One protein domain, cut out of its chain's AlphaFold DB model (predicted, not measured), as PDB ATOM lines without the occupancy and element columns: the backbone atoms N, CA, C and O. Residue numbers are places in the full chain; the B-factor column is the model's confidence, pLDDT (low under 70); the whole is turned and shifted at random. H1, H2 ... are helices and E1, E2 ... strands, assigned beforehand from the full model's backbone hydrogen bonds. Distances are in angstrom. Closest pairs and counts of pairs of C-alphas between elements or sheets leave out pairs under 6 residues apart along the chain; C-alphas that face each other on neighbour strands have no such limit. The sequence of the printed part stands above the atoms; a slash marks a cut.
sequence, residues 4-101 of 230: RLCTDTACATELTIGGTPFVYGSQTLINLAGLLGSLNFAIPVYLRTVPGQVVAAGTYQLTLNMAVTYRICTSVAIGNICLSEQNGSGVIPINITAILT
ATOM      1  N   ARG A   4     120.349 166.172 108.189       90.12
ATOM      2  CA  ARG A   4     121.320 165.137 107.849       90.12
ATOM      3  C   ARG A   4     120.872 164.438 106.581       90.12
ATOM      4  O   ARG A   4     119.679 164.164 106.431       90.12
ATOM      5  N   LEU A   5     121.822 164.166 105.694       91.06
ATOM      6  CA  LEU A   5     121.624 163.322 104.523       91.06
ATOM      7  C   LEU A   5     122.199 161.943 104.837       91.06
ATOM      8  O   LEU A   5     123.345 161.840 105.261       91.06
ATOM      9  N   CYS A   6     121.416 160.891 104.658       92.00
ATOM     10  CA  CYS A   6     121.762 159.543 105.087       92.00
ATOM     11  C   CYS A   6     121.533 158.535 103.960       92.00
ATOM     12  O   CYS A   6     120.738 158.773 103.050       92.00
ATOM     13  N   THR A   7     122.217 157.396 104.030       89.88
ATOM     14  CA  THR A   7     122.091 156.307 103.037       89.88
ATOM     15  C   THR A   7     121.026 155.274 103.421       89.88
ATOM     16  O   THR A   7     120.613 154.467 102.593       89.88
ATOM     17  N   ASP A   8     120.529 155.331 104.659       87.44
ATOM     18  CA  ASP A   8     119.510 154.438 105.203       87.44
ATOM     19  C   ASP A   8     118.462 155.199 106.042       87.44
ATOM     20  O   ASP A   8     118.677 156.341 106.462       87.44
ATOM     21  N   THR A   9     117.315 154.561 106.296       84.81
ATOM     22  CA  THR A   9     116.180 155.150 107.032       84.81
ATOM     23  C   THR A   9     116.455 155.364 108.521       84.81
ATOM     24  O   THR A   9     115.879 156.273 109.124       84.81
ATOM     25  N   ALA A  10     117.333 154.563 109.131       87.25
ATOM     26  CA  ALA A  10     117.758 154.748 110.519       87.25
ATOM     27  C   ALA A  10     118.758 155.910 110.660       87.25
ATOM     28  O   ALA A  10     118.950 156.434 111.762       87.25
ATOM     29  N   CYS A  11     119.323 156.366 109.539       87.38
ATOM     30  CA  CYS A  11     120.458 157.265 109.454       87.38
ATOM     31  C   CYS A  11     121.670 156.734 110.235       87.38
ATOM     32  O   CYS A  11     122.290 157.471 111.002       87.38
ATOM     33  N   ALA A  12     121.983 155.443 110.081       86.81
ATOM     34  CA  ALA A  12     123.185 154.861 110.674       86.81
ATOM     35  C   ALA A  12     124.450 155.403 109.992       86.81
ATOM     36  O   ALA A  12     125.452 155.649 110.663       86.81
ATOM     37  N   THR A  13     124.382 155.639 108.678       88.88
ATOM     38  CA  THR A  13     125.470 156.263 107.915       88.88
ATOM     39  C   THR A  13     125.051 157.620 107.349       88.88
ATOM     40  O   THR A  13     124.182 157.707 106.475       88.88
ATOM     41  N   GLU A  14     125.704 158.678 107.832       90.06
ATOM     42  CA  GLU A  14     125.526 160.060 107.382       90.06
ATOM     43  C   GLU A  14     126.520 160.420 106.265       90.06
ATOM     44  O   GLU A  14     127.720 160.164 106.369       90.06
ATOM     45  N   LEU A  15     126.018 161.050 105.202       90.00
ATOM     46  CA  LEU A  15     126.809 161.657 104.135       90.00
ATOM     47  C   LEU A  15     127.186 163.084 104.544       90.00
ATOM     48  O   LEU A  15     126.405 164.023 104.376       90.00
ATOM     49  N   THR A  16     128.384 163.243 105.099       89.81
ATOM     50  CA  THR A  16     128.883 164.538 105.568       89.81
ATOM     51  C   THR A  16     129.492 165.367 104.436       89.81
ATOM     52  O   THR A  16     130.017 164.850 103.446       89.81
ATOM     53  N   ILE A  17     129.432 166.693 104.576       87.25
ATOM     54  CA  ILE A  17     130.003 167.625 103.595       87.25
ATOM     55  C   ILE A  17     131.528 167.479 103.589       87.25
ATOM     56  O   ILE A  17     132.170 167.651 104.622       87.25
ATOM     57  N   GLY A  18     132.101 167.167 102.422       85.88
ATOM     58  CA  GLY A  18     133.544 166.938 102.271       85.88
ATOM     59  C   GLY A  18     134.059 165.679 102.980       85.88
ATOM     60  O   GLY A  18     135.269 165.512 103.110       85.88
ATOM     61  N   GLY A  19     133.159 164.814 103.457       86.44
ATOM     62  CA  GLY A  19     133.507 163.568 104.127       86.44
ATOM     63  C   GLY A  19     133.952 162.462 103.176       86.44
ATOM     64  O   GLY A  19     133.955 162.602 101.951       86.44
ATOM     65  N   THR A  20     134.303 161.317 103.760       87.38
ATOM     66  CA  THR A  20     134.573 160.092 103.003       87.38
ATOM     67  C   THR A  20     133.325 159.662 102.224       87.38
ATOM     68  O   THR A  20     132.248 159.589 102.822       87.38
ATOM     69  N   PRO A  21     133.440 159.344 100.922       86.69
ATOM     70  CA  PRO A  21     132.293 158.937 100.122       86.69
ATOM     71  C   PRO A  21     131.752 157.583 100.589       86.69
ATOM     72  O   PRO A  21     132.512 156.673 100.922       86.69
ATOM     73  N   PHE A  22     130.430 157.432 100.557       88.56
ATOM     74  CA  PHE A  22     129.800 156.127 100.714       88.56
ATOM     75  C   PHE A  22     129.822 155.375  99.383       88.56
ATOM     76  O   PHE A  22     129.387 155.904  98.358       88.56
ATOM     77  N   VAL A  23     130.321 154.140  99.394       89.06
ATOM     78  CA  VAL A  23     130.495 153.336  98.180       89.06
ATOM     79  C   VAL A  23     129.407 152.270  98.099       89.06
ATOM     80  O   VAL A  23     129.358 151.350  98.912       89.06
ATOM     81  N   TYR A  24     128.561 152.361  97.072       84.75
ATOM     82  CA  TYR A  24     127.619 151.297  96.730       84.75
ATOM     83  C   TYR A  24     128.348 150.186  95.968       84.75
ATOM     84  O   TYR A  24     128.859 150.401  94.870       84.75
ATOM     85  N   GLY A  25     128.410 148.995  96.564       83.38
ATOM     86  CA  GLY A  25     129.039 147.822  95.955       83.38
ATOM     87  C   GLY A  25     128.235 147.230  94.791       83.38
ATOM     88  O   GLY A  25     127.044 147.500  94.623       83.38
ATOM     89  N   SER A  26     128.883 146.356  94.018       79.06
ATOM     90  CA  SER A  26     128.319 145.706  92.825       79.06
ATOM     91  C   SER A  26     127.000 144.975  93.088       79.06
ATOM     92  O   SER A  26     126.063 145.130  92.316       79.06
ATOM     93  N   GLN A  27     126.885 144.242  94.199       77.06
ATOM     94  CA  GLN A  27     125.656 143.520  94.551       77.06
ATOM     95  C   GLN A  27     124.469 144.461  94.786       77.06
ATOM     96  O   GLN A  27     123.350 144.168  94.376       77.06
ATOM     97  N   THR A  28     124.710 145.617  95.407       79.12
ATOM     98  CA  THR A  28     123.673 146.625  95.641       79.12
ATOM     99  C   THR A  28     123.226 147.254  94.328       79.12
ATOM    100  O   THR A  28     122.032 147.424  94.110       79.12
ATOM    101  N   LEU A  29     124.168 147.538  93.424       76.81
ATOM    102  CA  LEU A  29     123.854 148.043  92.087       76.81
ATOM    103  C   LEU A  29     123.071 147.013  91.261       76.81
ATOM    104  O   LEU A  29     122.087 147.379  90.631       76.81
ATOM    105  N   ILE A  30     123.433 145.729  91.323       76.12
ATOM    106  CA  ILE A  30     122.691 144.640  90.666       76.12
ATOM    107  C   ILE A  30     121.253 144.557  91.198       76.12
ATOM    108  O   ILE A  30     120.313 144.468  90.413       76.12
ATOM    109  N   ASN A  31     121.064 144.659  92.517       72.69
ATOM    110  CA  ASN A  31     119.729 144.682  93.119       72.69
ATOM    111  C   ASN A  31     118.912 145.915  92.686       72.69
ATOM    112  O   ASN A  31     117.704 145.807  92.489       72.69
ATOM    113  N   LEU A  32     119.560 147.072  92.515       72.38
ATOM    114  CA  LEU A  32     118.929 148.318  92.061       72.38
ATOM    115  C   LEU A  32     118.608 148.329  90.556       72.38
ATOM    116  O   LEU A  32     117.639 148.970  90.158       72.38
ATOM    117  N   ALA A  33     119.382 147.622  89.725       71.31
ATOM    118  CA  ALA A  33     119.128 147.474  88.284       71.31
ATOM    119  C   ALA A  33     117.859 146.653  87.974       71.31
ATOM    120  O   ALA A  33     117.304 146.744  86.872       71.31
ATOM    121  N   GLY A  34     117.391 145.862  88.948       64.69
ATOM    122  CA  GLY A  34     116.230 144.985  88.828       64.69
ATOM    123  C   GLY A  34     116.428 143.829  87.837       64.69
ATOM    124  O   GLY A  34     117.453 143.706  87.169       64.69
ATOM    125  N   LEU A  35     115.407 142.971  87.711       56.31
ATOM    126  CA  LEU A  35     115.438 141.763  86.863       56.31
ATOM    127  C   LEU A  35     115.597 142.066  85.357       56.31
ATOM    128  O   LEU A  35     115.981 141.190  84.590       56.31
ATOM    129  N   LEU A  36     115.307 143.304  84.936       57.84
ATOM    130  CA  LEU A  36     115.328 143.741  83.536       57.84
ATOM    131  C   LEU A  36     116.636 144.441  83.121       57.84
ATOM    132  O   LEU A  36     116.736 144.889  81.982       57.84
ATOM    133  N   GLY A  37     117.631 144.546  84.014       63.34
ATOM    134  CA  GLY A  37     118.960 145.065  83.664       63.34
ATOM    135  C   GLY A  37     118.990 146.553  83.298       63.34
ATOM    136  O   GLY A  37     119.782 146.965  82.452       63.34
ATOM    137  N   SER A  38     118.127 147.369  83.912       67.19
ATOM    138  CA  SER A  38     118.160 148.823  83.716       67.19
ATOM    139  C   SER A  38     119.485 149.395  84.228       67.19
ATOM    140  O   SER A  38     119.886 149.124  85.356       67.19
ATOM    141  N   LEU A  39     120.144 150.235  83.424       70.62
ATOM    142  CA  LEU A  39     121.366 150.957  83.816       70.62
ATOM    143  C   LEU A  39     121.074 152.292  84.528       70.62
ATOM    144  O   LEU A  39     121.991 153.056  84.819       70.62
ATOM    145  N   ASN A  40     119.799 152.579  84.807       73.81
ATOM    146  CA  ASN A  40     119.385 153.703  85.642       73.81
ATOM    147  C   ASN A  40     119.239 153.226  87.090       73.81
ATOM    148  O   ASN A  40     118.254 152.570  87.431       73.81
ATOM    149  N   PHE A  41     120.210 153.567  87.937       76.81
ATOM    150  CA  PHE A  41     120.211 153.203  89.354       76.81
ATOM    151  C   PHE A  41     119.557 154.311  90.186       76.81
ATOM    152  O   PHE A  41     120.110 155.401  90.332       76.81
ATOM    153  N   ALA A  42     118.388 154.034  90.763       79.06
ATOM    154  CA  ALA A  42     117.750 154.935  91.719       79.06
ATOM    155  C   ALA A  42     118.379 154.742  93.105       79.06
ATOM    156  O   ALA A  42     117.972 153.870  93.867       79.06
ATOM    157  N   ILE A  43     119.404 155.534  93.421       83.06
ATOM    158  CA  ILE A  43     120.083 155.472  94.720       83.06
ATOM    159  C   ILE A  43     119.208 156.176  95.771       83.06
ATOM    160  O   ILE A  43     119.009 157.389  95.663       83.06
ATOM    161  N   PRO A  44     118.684 155.467  96.790       84.69
ATOM    162  CA  PRO A  44     117.902 156.108  97.830       84.69
ATOM    163  C   PRO A  44     118.815 156.934  98.738       84.69
ATOM    164  O   PRO A  44     119.851 156.466  99.207       84.69
ATOM    165  N   VAL A  45     118.400 158.164  99.012       89.12
ATOM    166  CA  VAL A  45     118.982 159.010 100.053       89.12
ATOM    167  C   VAL A  45     117.864 159.504 100.954       89.12
ATOM    168  O   VAL A  45     116.757 159.787 100.499       89.12
ATOM    169  N   TYR A  46     118.153 159.596 102.243       90.56
ATOM    170  CA  TYR A  46     117.176 159.928 103.268       90.56
ATOM    171  C   TYR A  46     117.570 161.230 103.940       90.56
ATOM    172  O   TYR A  46     118.726 161.432 104.304       90.56
ATOM    173  N   LEU A  47     116.602 162.122 104.116       89.75
ATOM    174  CA  LEU A  47     116.792 163.362 104.851       89.75
ATOM    175  C   LEU A  47     116.185 163.236 106.237       89.75
ATOM    176  O   LEU A  47     115.041 162.808 106.387       89.75
ATOM    177  N   ARG A  48     116.940 163.653 107.251       88.44
ATOM    178  CA  ARG A  48     116.482 163.633 108.637       88.44
ATOM    179  C   ARG A  48     116.780 164.950 109.328       88.44
ATOM    180  O   ARG A  48     117.880 165.483 109.224       88.44
ATOM    181  N   THR A  49     115.814 165.472 110.069       87.44
ATOM    182  CA  THR A  49     116.042 166.618 110.953       87.44
ATOM    183  C   THR A  49     116.824 166.186 112.193       87.44
ATOM    184  O   THR A  49     116.776 165.027 112.618       87.44
ATOM    185  N   VAL A  50     117.586 167.106 112.782       83.25
ATOM    186  CA  VAL A  50     118.281 166.845 114.051       83.25
ATOM    187  C   VAL A  50     117.319 167.120 115.218       83.25
ATOM    188  O   VAL A  50     116.831 168.248 115.324       83.25
ATOM    189  N   PRO A  51     117.034 166.134 116.096       75.25
ATOM    190  CA  PRO A  51     116.173 166.340 117.262       75.25
ATOM    191  C   PRO A  51     116.754 167.353 118.259       75.25
ATOM    192  O   PRO A  51     117.962 167.576 118.303       75.25
ATOM    193  N   GLY A  52     115.889 167.938 119.093       70.31
ATOM    194  CA  GLY A  52     116.289 168.852 120.175       70.31
ATOM    195  C   GLY A  52     116.580 170.289 119.733       70.31
ATOM    196  O   GLY A  52     116.981 171.115 120.548       70.31
ATOM    197  N   GLN A  53     116.379 170.604 118.455       69.88
ATOM    198  CA  GLN A  53     116.571 171.947 117.920       69.88
ATOM    199  C   GLN A  53     115.268 172.733 117.988       69.88
ATOM    200  O   GLN A  53     114.256 172.308 117.431       69.88
ATOM    201  N   VAL A  54     115.306 173.899 118.632       68.50
ATOM    202  CA  VAL A  54     114.168 174.818 118.656       68.50
ATOM    203  C   VAL A  54     114.385 175.895 117.606       68.50
ATOM    204  O   VAL A  54     115.245 176.764 117.732       68.50
ATOM    205  N   VAL A  55     113.608 175.799 116.538       77.00
ATOM    206  CA  VAL A  55     113.650 176.691 115.379       77.00
ATOM    207  C   VAL A  55     112.335 177.461 115.284       77.00
ATOM    208  O   VAL A  55     111.301 177.014 115.780       77.00
ATOM    209  N   ALA A  56     112.392 178.657 114.703       81.81
ATOM    210  CA  ALA A  56     111.201 179.462 114.478       81.81
ATOM    211  C   ALA A  56     110.326 178.832 113.385       81.81
ATOM    212  O   ALA A  56     110.823 178.116 112.512       81.81
ATOM    213  N   ALA A  57     109.027 179.125 113.421       84.94
ATOM    214  CA  ALA A  57     108.146 178.793 112.312       84.94
ATOM    215  C   ALA A  57     108.570 179.550 111.047       84.94
ATOM    216  O   ALA A  57     109.018 180.698 111.109       84.94
ATOM    217  N   GLY A  58     108.430 178.904 109.896       86.12
ATOM    218  CA  GLY A  58     108.815 179.471 108.613       86.12
ATOM    219  C   GLY A  58     109.197 178.419 107.584       86.12
ATOM    220  O   GLY A  58     109.270 177.220 107.865       86.12
ATOM    221  N   THR A  59     109.451 178.895 106.370       89.81
ATOM    222  CA  THR A  59     109.919 178.067 105.260       89.81
ATOM    223  C   THR A  59     111.439 178.094 105.218       89.81
ATOM    224  O   THR A  59     112.049 179.147 105.041       89.81
ATOM    225  N   TYR A  60     112.051 176.925 105.356       88.69
ATOM    226  CA  TYR A  60     113.487 176.732 105.218       88.69
ATOM    227  C   TYR A  60     113.783 176.059 103.886       88.69
ATOM    228  O   TYR A  60     113.243 174.991 103.591       88.69
ATOM    229  N   GLN A  61     114.661 176.679 103.103       91.56
ATOM    230  CA  GLN A  61     115.125 176.153 101.826       91.56
ATOM    231  C   GLN A  61     116.627 175.898 101.881       91.56
ATOM    232  O   GLN A  61     117.384 176.677 102.462       91.56
ATOM    233  N   LEU A  62     117.040 174.779 101.301       89.81
ATOM    234  CA  LEU A  62     118.424 174.335 101.244       89.81
ATOM    235  C   LEU A  62     118.640 173.578  99.938       89.81
ATOM    236  O   LEU A  62     117.818 172.744  99.566       89.81
ATOM    237  N   THR A  63     119.779 173.810  99.298       91.31
ATOM    238  CA  THR A  63     120.260 172.968  98.202       91.31
ATOM    239  C   THR A  63     121.485 172.201  98.680       91.31
ATOM    240  O   THR A  63     122.498 172.806  99.031       91.31
ATOM    241  N   LEU A  64     121.397 170.871  98.713       90.12
ATOM    242  CA  LEU A  64     122.537 169.992  98.963       90.12
ATOM    243  C   LEU A  64     123.118 169.522  97.634       90.12
ATOM    244  O   LEU A  64     122.448 168.850  96.856       90.12
ATOM    245  N   ASN A  65     124.381 169.852  97.389       91.88
ATOM    246  CA  ASN A  65     125.093 169.435  96.189       91.88
ATOM    247  C   ASN A  65     125.781 168.093  96.446       91.88
ATOM    248  O   ASN A  65     126.847 168.043  97.059       91.88
ATOM    249  N   MET A  66     125.163 167.003  95.997       90.31
ATOM    250  CA  MET A  66     125.705 165.659  96.168       90.31
ATOM    251  C   MET A  66     126.675 165.338  95.032       90.31
ATOM    252  O   MET A  66     126.265 165.201  93.881       90.31
ATOM    253  N   ALA A  67     127.960 165.212  95.354       91.50
ATOM    254  CA  ALA A  67     128.956 164.726  94.407       91.50
ATOM    255  C   ALA A  67     128.809 163.210  94.227       91.50
ATOM    256  O   ALA A  67     128.759 162.462  95.202       91.50
ATOM    257  N   VAL A  68     128.758 162.763  92.976       89.75
ATOM    258  CA  VAL A  68     128.659 161.354  92.601       89.75
ATOM    259  C   VAL A  68     129.805 161.029  91.661       89.75
ATOM    260  O   VAL A  68     130.028 161.726  90.673       89.75
ATOM    261  N   THR A  69     130.519 159.952  91.955       91.06
ATOM    262  CA  THR A  69     131.465 159.314  91.044       91.06
ATOM    263  C   THR A  69     130.978 157.896  90.798       91.06
ATOM    264  O   THR A  69     130.519 157.220  91.719       91.06
ATOM    265  N   TYR A  70     131.037 157.441  89.552       87.75
ATOM    266  CA  TYR A  70     130.647 156.081  89.211       87.75
ATOM    267  C   TYR A  70     131.691 155.427  88.321       87.75
ATOM    268  O   TYR A  70     132.369 156.074  87.523       87.75
ATOM    269  N   ARG A  71     131.797 154.111  88.483       86.69
ATOM    270  CA  ARG A  71     132.558 153.204  87.632       86.69
ATOM    271  C   ARG A  71     131.777 151.899  87.585       86.69
ATOM    272  O   ARG A  71     131.797 151.131  88.541       86.69
ATOM    273  N   ILE A  72     131.023 151.702  86.515       82.25
ATOM    274  CA  ILE A  72     130.112 150.574  86.345       82.25
ATOM    275  C   ILE A  72     130.492 149.781  85.105       82.25
ATOM    276  O   ILE A  72     130.977 150.330  84.118       82.25
ATOM    277  N   CYS A  73     130.240 148.482  85.156       80.38
ATOM    278  CA  CYS A  73     130.343 147.631  83.991       80.38
ATOM    279  C   CYS A  73     128.952 147.386  83.415       80.38
ATOM    280  O   CYS A  73     128.081 146.891  84.127       80.38
ATOM    281  N   THR A  74     128.736 147.724  82.147       76.81
ATOM    282  CA  THR A  74     127.423 147.582  81.500       76.81
ATOM    283  C   THR A  74     127.280 146.283  80.702       76.81
ATOM    284  O   THR A  74     126.166 145.923  80.336       76.81
ATOM    285  N   SER A  75     128.373 145.541  80.469       73.44
ATOM    286  CA  SER A  75     128.348 144.198  79.875       73.44
ATOM    287  C   SER A  75     129.482 143.315  80.404       73.44
ATOM    288  O   SER A  75     130.625 143.754  80.550       73.44
ATOM    289  N   VAL A  76     129.155 142.056  80.697       71.75
ATOM    290  CA  VAL A  76     130.067 141.089  81.320       71.75
ATOM    291  C   VAL A  76     130.226 139.877  80.401       71.75
ATOM    292  O   VAL A  76     129.235 139.334  79.918       71.75
ATOM    293  N   ALA A  77     131.469 139.458  80.147       69.56
ATOM    294  CA  ALA A  77     131.791 138.264  79.363       69.56
ATOM    295  C   ALA A  77     131.808 136.981  80.213       69.56
ATOM    296  O   ALA A  77     131.753 137.018  81.445       69.56
ATOM    297  N   ILE A  78     131.991 135.836  79.549       63.88
ATOM    298  CA  ILE A  78     132.309 134.561  80.207       63.88
ATOM    299  C   ILE A  78     133.603 134.740  81.018       63.88
ATOM    300  O   ILE A  78     134.633 135.128  80.471       63.88
ATOM    301  N   GLY A  79     133.537 134.482  82.329       72.00
ATOM    302  CA  GLY A  79     134.655 134.688  83.261       72.00
ATOM    303  C   GLY A  79     134.649 136.024  84.022       72.00
ATOM    304  O   GLY A  79     135.690 136.413  84.540       72.00
ATOM    305  N   ASN A  80     133.511 136.727  84.110       69.81
ATOM    306  CA  ASN A  80     133.352 137.994  84.850       69.81
ATOM    307  C   ASN A  80     134.224 139.162  84.345       69.81
ATOM    308  O   ASN A  80     134.498 140.112  85.081       69.81
ATOM    309  N   ILE A  81     134.642 139.128  83.079       78.88
ATOM    310  CA  ILE A  81     135.423 140.210  82.471       78.88
ATOM    311  C   ILE A  81     134.479 141.332  82.041       78.88
ATOM    312  O   ILE A  81     133.511 141.090  81.318       78.88
ATOM    313  N   CYS A  82     134.772 142.562  82.464       79.12
ATOM    314  CA  CYS A  82     134.035 143.734  82.016       79.12
ATOM    315  C   CYS A  82     134.422 144.109  80.581       79.12
ATOM    316  O   CYS A  82     135.579 144.442  80.336       79.12
ATOM    317  N   LEU A  83     133.469 144.073  79.647       81.62
ATOM    318  CA  LEU A  83     133.716 144.429  78.241       81.62
ATOM    319  C   LEU A  83     133.398 145.893  77.936       81.62
ATOM    320  O   LEU A  83     133.998 146.484  77.042       81.62
ATOM    321  N   SER A  84     132.465 146.483  78.681       82.69
ATOM    322  CA  SER A  84     132.072 147.882  78.523       82.69
ATOM    323  C   SER A  84     132.026 148.574  79.879       82.69
ATOM    324  O   SER A  84     131.027 148.545  80.600       82.69
ATOM    325  N   GLU A  85     133.143 149.200  80.235       85.19
ATOM    326  CA  GLU A  85     133.219 150.055  81.412       85.19
ATOM    327  C   GLU A  85     132.645 151.439  81.091       85.19
ATOM    328  O   GLU A  85     132.894 152.015  80.030       85.19
ATOM    329  N   GLN A  86     131.878 151.986  82.025       85.06
ATOM    330  CA  GLN A  86     131.450 153.374  82.035       85.06
ATOM    331  C   GLN A  86     131.904 153.999  83.346       85.06
ATOM    332  O   GLN A  86     131.598 153.486  84.424       85.06
ATOM    333  N   ASN A  87     132.617 155.114  83.265       90.12
ATOM    334  CA  ASN A  87     132.999 155.898  84.427       90.12
ATOM    335  C   ASN A  87     132.684 157.375  84.204       90.12
ATOM    336  O   ASN A  87     132.521 157.830  83.072       90.12
ATOM    337  N   GLY A  88     132.533 158.107  85.300       90.88
ATOM    338  CA  GLY A  88     132.192 159.517  85.255       90.88
ATOM    339  C   GLY A  88     132.007 160.109  86.640       90.88
ATOM    340  O   GLY A  88     132.014 159.410  87.658       90.88
ATOM    341  N   SER A  89     131.842 161.423  86.673       92.75
ATOM    342  CA  SER A  89     131.520 162.167  87.879       92.75
ATOM    343  C   SER A  89     130.505 163.261  87.579       92.75
ATOM    344  O   SER A  89     130.355 163.704  86.440       92.75
ATOM    345  N   GLY A  90     129.780 163.683  88.605       91.50
ATOM    346  CA  GLY A  90     128.788 164.738  88.497       91.50
ATOM    347  C   GLY A  90     128.366 165.256  89.861       91.50
ATOM    348  O   GLY A  90     128.713 164.694  90.901       91.50
ATOM    349  N   VAL A  91     127.602 166.343  89.849       91.69
ATOM    350  CA  VAL A  91     126.990 166.917  91.047       91.69
ATOM    351  C   VAL A  91     125.487 166.952  90.834       91.69
ATOM    352  O   VAL A  91     125.010 167.513  89.851       91.69
ATOM    353  N   ILE A  92     124.750 166.347  91.759       89.56
ATOM    354  CA  ILE A  92     123.291 166.303  91.741       89.56
ATOM    355  C   ILE A  92     122.781 167.284  92.805       89.56
ATOM    356  O   ILE A  92     123.009 167.047  93.997       89.56
ATOM    357  N   PRO A  93     122.115 168.388  92.419       91.31
ATOM    358  CA  PRO A  93     121.516 169.304  93.379       91.31
ATOM    359  C   PRO A  93     120.227 168.704  93.954       91.31
ATOM    360  O   PRO A  93     119.286 168.391  93.227       91.31
ATOM    361  N   ILE A  94     120.169 168.577  95.275       89.62
ATOM    362  CA  ILE A  94     118.990 168.145  96.024       89.62
ATOM    363  C   ILE A  94     118.376 169.386  96.669       89.62
ATOM    364  O   ILE A  94     118.910 169.921  97.641       89.62
ATOM    365  N   ASN A  95     117.251 169.849  96.124       91.44
ATOM    366  CA  ASN A  95     116.510 170.983  96.673       91.44
ATOM    367  C   ASN A  95     115.547 170.507  97.762       91.44
ATOM    368  O   ASN A  95     114.690 169.658  97.526       91.44
ATOM    369  N   ILE A  96     115.678 171.080  98.950       89.75
ATOM    370  CA  ILE A  96     114.937 170.702 100.148       89.75
ATOM    371  C   ILE A  96     114.112 171.903 100.579       89.75
ATOM    372  O   ILE A  96     114.648 172.993 100.773       89.75
ATOM    373  N   THR A  97     112.811 171.686 100.759       90.75
ATOM    374  CA  THR A  97     111.906 172.661 101.371       90.75
ATOM    375  C   THR A  97     111.295 172.038 102.614       90.75
ATOM    376  O   THR A  97     110.655 170.994 102.535       90.75
ATOM    377  N   ALA A  98     111.494 172.680 103.761       86.00
ATOM    378  CA  ALA A  98     110.861 172.309 105.017       86.00
ATOM    379  C   ALA A  98     109.983 173.467 105.493       86.00
ATOM    380  O   ALA A  98     110.463 174.592 105.632       86.00
ATOM    381  N   ILE A  99     108.706 173.186 105.742       87.44
ATOM    382  CA  ILE A  99     107.743 174.162 106.252       87.44
ATOM    383  C   ILE A  99     107.505 173.837 107.718       87.44
ATOM    384  O   ILE A  99     107.050 172.743 108.047       87.44
ATOM    385  N   LEU A 100     107.828 174.786 108.589       84.31
ATOM    386  CA  LEU A 100     107.590 174.674 110.017       84.31
ATOM    387  C   LEU A 100     106.443 175.592 110.422       84.31
ATOM    388  O   LEU A 100     106.482 176.793 110.158       84.31
ATOM    389  N   THR A 101     105.431 175.025 111.069       84.69
ATOM    390  CA  THR A 101     104.294 175.764 111.622       84.69
ATOM    391  C   THR A 101     104.558 176.141 113.075       84.69
ATOM    392  O   THR A 101     105.376 175.512 113.746       84.69
TER     393      THR A 101
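Overview. This is residues 4 to 101 of the 230 residues of the protein "Uncharacterized secreted protein" of Enterobacter agglomerans (UniProt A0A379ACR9). A long, bowed hairpin, E3 and E4, runs the length of the domain; the small strand pair E1 and E2, one short helix H1 and long loops lie loosely along one side. The printed part has 98 residues, in the order E1, H1, E2, E3, E4, with two antiparallel two-stranded sheets; it is mostly strand. It is loose, radius of gyration of the C-alphas 17.5 A, spanning 60 by 25 by 24 A.

Along the chain. E1, residues 4 to 6, begins at C-alpha 4 (121.320, 165.137, 107.849). H1 is residues 26 to 33, E2 46 to 49. E3, 58 to 76, is 51.7 A long; E4, 82 to 100, is 49.4 A and ends at (107.590, 174.674, 110.017).

Arrangement. E1 and E2 are antiparallel; N 4 and O 48 are 2.8 A apart. H1, every O i to N i+4 pair within hydrogen-bond range, is only just apart from E3, closest 8.3 A. E3 and E4 are an antiparallel hairpin, N 68 to O 90 2.8 A; E3 bends by 50 degrees at residue 69, E4 by 52 at 89.

Size, cuts and confidence. C-alphas 56 and 78 are farthest apart, 60.3 A. The printed part has no cut. Links E1 to H1 and H1 to E2 are long. pLDDT is under 70 at residues 34 to 38, 53 to 54, 77 to 78 and 80.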